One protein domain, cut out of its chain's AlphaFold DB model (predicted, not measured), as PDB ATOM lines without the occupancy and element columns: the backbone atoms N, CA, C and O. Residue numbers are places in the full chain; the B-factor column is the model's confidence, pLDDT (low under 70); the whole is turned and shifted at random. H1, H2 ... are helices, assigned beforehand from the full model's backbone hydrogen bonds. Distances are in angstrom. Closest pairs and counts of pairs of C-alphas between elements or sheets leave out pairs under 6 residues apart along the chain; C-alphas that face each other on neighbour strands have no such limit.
ATOM      1  N   ALA A  90     -27.642  -9.190  85.284       83.50
ATOM      2  CA  ALA A  90     -27.310 -10.269  86.216       83.50
ATOM      3  C   ALA A  90     -26.804 -11.537  85.503       83.50
ATOM      4  O   ALA A  90     -26.083 -12.321  86.106       83.50
ATOM      5  N   PHE A  91     -27.141 -11.707  84.221       87.75
ATOM      6  CA  PHE A  91     -26.714 -12.828  83.378       87.75
ATOM      7  C   PHE A  91     -25.625 -12.407  82.386       87.75
ATOM      8  O   PHE A  91     -25.416 -13.044  81.354       87.75
ATOM      9  N   HIS A  92     -24.932 -11.303  82.683       89.12
ATOM     10  CA  HIS A  92     -23.865 -10.745  81.854       89.12
ATOM     11  C   HIS A  92     -24.285 -10.460  80.403       89.12
ATOM     12  O   HIS A  92     -23.456 -10.507  79.497       89.12
ATOM     13  N   GLY A  93     -25.555 -10.103  80.198       91.50
ATOM     14  CA  GLY A  93     -26.104  -9.763  78.886       91.50
ATOM     15  C   GLY A  93     -26.765 -10.924  78.146       91.50
ATOM     16  O   GLY A  93     -27.178 -10.714  77.016       91.50
ATOM     17  N   GLN A  94     -26.891 -12.096  78.770       94.06
ATOM     18  CA  GLN A  94     -27.744 -13.183  78.277       94.06
ATOM     19  C   GLN A  94     -29.209 -12.953  78.664       94.06
ATOM     20  O   GLN A  94     -29.501 -12.280  79.665       94.06
ATOM     21  N   THR A  95     -30.127 -13.540  77.907       94.69
ATOM     22  CA  THR A  95     -31.538 -13.667  78.286       94.69
ATOM     23  C   THR A  95     -31.727 -14.780  79.330       94.69
ATOM     24  O   THR A  95     -30.846 -15.635  79.500       94.69
ATOM     25  N   PRO A  96     -32.841 -14.780  80.087       93.56
ATOM     26  CA  PRO A  96     -33.154 -15.876  80.999       93.56
ATOM     27  C   PRO A  96     -33.138 -17.257  80.328       93.56
ATOM     28  O   PRO A  96     -32.575 -18.186  80.906       93.56
ATOM     29  N   ASP A  97     -33.686 -17.390  79.116       94.19
ATOM     30  CA  ASP A  97     -33.703 -18.665  78.390       94.19
ATOM     31  C   ASP A  97     -32.302 -19.085  77.956       94.19
ATOM     32  O   ASP A  97     -31.912 -20.235  78.147       94.19
ATOM     33  N   GLU A  98     -31.499 -18.154  77.449       94.38
ATOM     34  CA  GLU A  98     -30.113 -18.432  77.067       94.38
ATOM     35  C   GLU A  98     -29.268 -18.935  78.239       94.38
ATOM     36  O   GLU A  98     -28.469 -19.862  78.081       94.38
ATOM     37  N   MET A  99     -29.462 -18.349  79.423       92.31
ATOM     38  CA  MET A  99     -28.809 -18.799  80.647       92.31
ATOM     39  C   MET A  99     -29.340 -20.167  81.096       92.31
ATOM     40  O   MET A  99     -28.553 -21.022  81.501       92.31
ATOM     41  N   TYR A 100     -30.659 -20.369  81.066       90.81
ATOM     42  CA  TYR A 100     -31.301 -21.582  81.570       90.81
ATOM     43  C   TYR A 100     -31.012 -22.803  80.690       90.81
ATOM     44  O   TYR A 100     -30.648 -23.859  81.204       90.81
ATOM     45  N   PHE A 101     -31.127 -22.651  79.369       93.31
ATOM     46  CA  PHE A 101     -30.842 -23.703  78.390       93.31
ATOM     47  C   PHE A 101     -29.353 -23.800  78.028       93.31
ATOM     48  O   PHE A 101     -28.952 -24.729  77.331       93.31
ATOM     49  N   GLY A 102     -28.524 -22.862  78.497       91.44
ATOM     50  CA  GLY A 102     -27.081 -22.855  78.255       91.44
ATOM     51  C   GLY A 102     -26.685 -22.513  76.816       91.44
ATOM     52  O   GLY A 102     -25.552 -22.775  76.417       91.44
ATOM     53  N   THR A 103     -27.587 -21.929  76.026       93.31
ATOM     54  CA  THR A 103     -27.333 -21.552  74.626       93.31
ATOM     55  C   THR A 103     -26.546 -20.243  74.496       93.31
ATOM     56  O   THR A 103     -25.961 -19.987  73.447       93.31
ATOM     57  N   GLY A 104     -26.475 -19.432  75.561       89.62
ATOM     58  CA  GLY A 104     -25.822 -18.115  75.566       89.62
ATOM     59  C   GLY A 104     -24.382 -18.067  76.078       89.62
ATOM     60  O   GLY A 104     -23.863 -16.974  76.302       89.62
ATOM     61  N   ALA A 105     -23.715 -19.208  76.283       90.25
ATOM     62  CA  ALA A 105     -22.437 -19.277  77.007       90.25
ATOM     63  C   ALA A 105     -21.331 -18.345  76.461       90.25
ATOM     64  O   ALA A 105     -20.489 -17.859  77.225       90.25
ATOM     65  N   ASP A 106     -21.339 -18.059  75.158       93.12
ATOM     66  CA  ASP A 106     -20.354 -17.182  74.516       93.12
ATOM     67  C   ASP A 106     -20.745 -15.698  74.501       93.12
ATOM     68  O   ASP A 106     -19.875 -14.841  74.314       93.12
ATOM     69  N   ILE A 107     -22.010 -15.357  74.768       92.69
ATOM     70  CA  ILE A 107     -22.519 -13.977  74.734       92.69
ATOM     71  C   ILE A 107     -21.725 -13.055  75.674       92.69
ATOM     72  O   ILE A 107     -21.270 -12.002  75.215       92.69
ATOM     73  N   PRO A 108     -21.443 -13.418  76.945       93.31
ATOM     74  CA  PRO A 108     -20.656 -12.557  77.827       93.31
ATOM     75  C   PRO A 108     -19.255 -12.254  77.282       93.31
ATOM     76  O   PRO A 108     -18.771 -11.122  77.394       93.31
ATOM     77  N   LYS A 109     -18.602 -13.246  76.660       93.44
ATOM     78  CA  LYS A 109     -17.262 -13.091  76.072       93.44
ATOM     79  C   LYS A 109     -17.307 -12.173  74.854       93.44
ATOM     80  O   LYS A 109     -16.494 -11.253  74.751       93.44
ATOM     81  N   GLN A 110     -18.280 -12.380  73.970       95.00
ATOM     82  CA  GLN A 110     -18.484 -11.551  72.782       95.00
ATOM     83  C   GLN A 110     -18.769 -10.097  73.163       95.00
ATOM     84  O   GLN A 110     -18.126  -9.185  72.644       95.00
ATOM     85  N   LEU A 111     -19.660  -9.865  74.131       94.19
ATOM     86  CA  LEU A 111     -19.976  -8.524  74.622       94.19
ATOM     87  C   LEU A 111     -18.764  -7.847  75.274       94.19
ATOM     88  O   LEU A 111     -18.568  -6.643  75.098       94.19
ATOM     89  N   ALA A 112     -17.933  -8.588  76.011       93.88
ATOM     90  CA  ALA A 112     -16.700  -8.050  76.583       93.88
ATOM     91  C   ALA A 112     -15.709  -7.615  75.491       93.88
ATOM     92  O   ALA A 112     -15.206  -6.489  75.535       93.88
ATOM     93  N   ALA A 113     -15.486  -8.458  74.479       95.88
ATOM     94  CA  ALA A 113     -14.639  -8.129  73.336       95.88
ATOM     95  C   ALA A 113     -15.178  -6.915  72.559       95.88
ATOM     96  O   ALA A 113     -14.435  -5.968  72.288       95.88
ATOM     97  N   ALA A 114     -16.486  -6.884  72.291       96.38
ATOM     98  CA  ALA A 114     -17.152  -5.781  71.607       96.38
ATOM     99  C   ALA A 114     -17.029  -4.459  72.379       96.38
ATOM    100  O   ALA A 114     -16.750  -3.419  71.783       96.38
ATOM    101  N   LYS A 115     -17.153  -4.479  73.715       96.00
ATOM    102  CA  LYS A 115     -16.939  -3.292  74.562       96.00
ATOM    103  C   LYS A 115     -15.519  -2.741  74.435       96.00
ATOM    104  O   LYS A 115     -15.345  -1.523  74.348       96.00
ATOM    105  N   VAL A 116     -14.506  -3.610  74.423       97.38
ATOM    106  CA  VAL A 116     -13.106  -3.195  74.238       97.38
ATOM    107  C   VAL A 116     -12.916  -2.587  72.851       97.38
ATOM    108  O   VAL A 116     -12.385  -1.480  72.749       97.38
ATOM    109  N   ALA A 117     -13.408  -3.250  71.804       97.38
ATOM    110  CA  ALA A 117     -13.324  -2.761  70.431       97.38
ATOM    111  C   ALA A 117     -14.004  -1.389  70.267       97.38
ATOM    112  O   ALA A 117     -13.387  -0.449  69.764       97.38
ATOM    113  N   ALA A 118     -15.225  -1.226  70.786       97.19
ATOM    114  CA  ALA A 118     -15.959   0.037  70.752       97.19
ATOM    115  C   ALA A 118     -15.213   1.166  71.484       97.19
ATOM    116  O   ALA A 118     -15.180   2.309  71.025       97.19
ATOM    117  N   ARG A 119     -14.560   0.857  72.614       97.62
ATOM    118  CA  ARG A 119     -13.719   1.827  73.325       97.62
ATOM    119  C   ARG A 119     -12.518   2.251  72.483       97.62
ATOM    120  O   ARG A 119     -12.241   3.447  72.431       97.62
ATOM    121  N   GLN A 120     -11.820   1.311  71.848       97.31
ATOM    122  CA  GLN A 120     -10.673   1.633  70.994       97.31
ATOM    123  C   GLN A 120     -11.091   2.484  69.795       97.31
ATOM    124  O   GLN A 120     -10.463   3.508  69.535       97.31
ATOM    125  N   ALA A 121     -12.203   2.137  69.141       96.56
ATOM    126  CA  ALA A 121     -12.758   2.915  68.037       96.56
ATOM    127  C   ALA A 121     -13.082   4.357  68.461       96.56
ATOM    128  O   ALA A 121     -12.682   5.308  67.793       96.56
ATOM    129  N   ARG A 122     -13.723   4.538  69.625       96.06
ATOM    130  CA  ARG A 122     -14.023   5.870  70.167       96.06
ATOM    131  C   ARG A 122     -12.763   6.669  70.495       96.06
ATOM    132  O   ARG A 122     -12.715   7.860  70.216       96.06
ATOM    133  N   LEU A 123     -11.742   6.044  71.081       94.75
ATOM    134  CA  LEU A 123     -10.475   6.723  71.373       94.75
ATOM    135  C   LEU A 123      -9.731   7.116  70.095       94.75
ATOM    136  O   LEU A 123      -9.202   8.222  70.033       94.75
ATOM    137  N   ALA A 124      -9.706   6.246  69.085       93.44
ATOM    138  CA  ALA A 124      -9.109   6.545  67.788       93.44
ATOM    139  C   ALA A 124      -9.832   7.711  67.099       93.44
ATOM    140  O   ALA A 124      -9.178   8.668  66.692       93.44
ATOM    141  N   GLY A 125     -11.170   7.684  67.065       92.19
ATOM    142  CA  GLY A 125     -11.988   8.780  66.541       92.19
ATOM    143  C   GLY A 125     -11.727  10.095  67.276       92.19
ATOM    144  O   GLY A 125     -11.392  11.095  66.651       92.19
ATOM    145  N   ASN A 126     -11.766  10.083  68.611       90.31
ATOM    146  CA  ASN A 126     -11.499  11.277  69.417       90.31
ATOM    147  C   ASN A 126     -10.077  11.824  69.223       90.31
ATOM    148  O   ASN A 126      -9.890  13.031  69.272       90.31
ATOM    149  N   ARG A 127      -9.075  10.959  69.014       86.50
ATOM    150  CA  ARG A 127      -7.686  11.371  68.736       86.50
ATOM    151  C   ARG A 127      -7.502  11.924  67.322       86.50
ATOM    152  O   ARG A 127      -6.630  12.763  67.121       86.50
ATOM    153  N   ALA A 128      -8.284  11.447  66.355       86.44
ATOM    154  CA  ALA A 128      -8.274  11.951  64.984       86.44
ATOM    155  C   ALA A 128      -8.953  13.326  64.870       86.44
ATOM    156  O   ALA A 128      -8.581  14.134  64.019       86.44
ATOM    157  N   VAL A 129      -9.915  13.621  65.749       83.56
ATOM    158  CA  VAL A 129     -10.522  14.949  65.853       83.56
ATOM    159  C   VAL A 129      -9.533  15.909  66.513       83.56
ATOM    160  O   VAL A 129      -9.222  15.802  67.698       83.56
TER     161      VAL A 129
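AT A GLANCE: This is residues 90 to 129 of the 142 residues of the protein "Integrase catalytic domain-containing protein" of Anatilimnocola aggregata (UniProt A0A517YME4). One long straight helix, H2, makes most of a rod, with a small looped head at its first end, made of residues 90 to 106 and holding the short helix H1. Residues 113 to 129, of which 113 to 128 belong to H2, stick out free of the head. The printed part has 40 residues with two named helices, H1 then H2, and no named strand; the class is all helix. It is extended, with a radius of gyration of the C-alphas of 14.3 A and spans of 45 by 14 by 9 A.

IN THESE COORDINATES: H1, residues 96 to 101, begins at C-alpha 96 (-33.154, -15.876, 80.999). H2, residues 107 to 128, is 31.1 A long, from C-alpha 107 (-22.519, -13.977, 74.734) to C-alpha 128 (-8.274, 11.951, 64.984).

HOW THE PARTS SIT: A tight link of 5 residues joins H1 to H2. The two helices are apart, with no C-alpha of the one within 8 A of the other. In H1 and H2 every O i to N i+4 pair is within hydrogen-bond range.

THE WHOLE: The two C-alphas farthest apart, those of Phe 101 and Val 129, are separated by 45.4 A. The printed part has no cut, and no printed residue is under 70 in pLDDT.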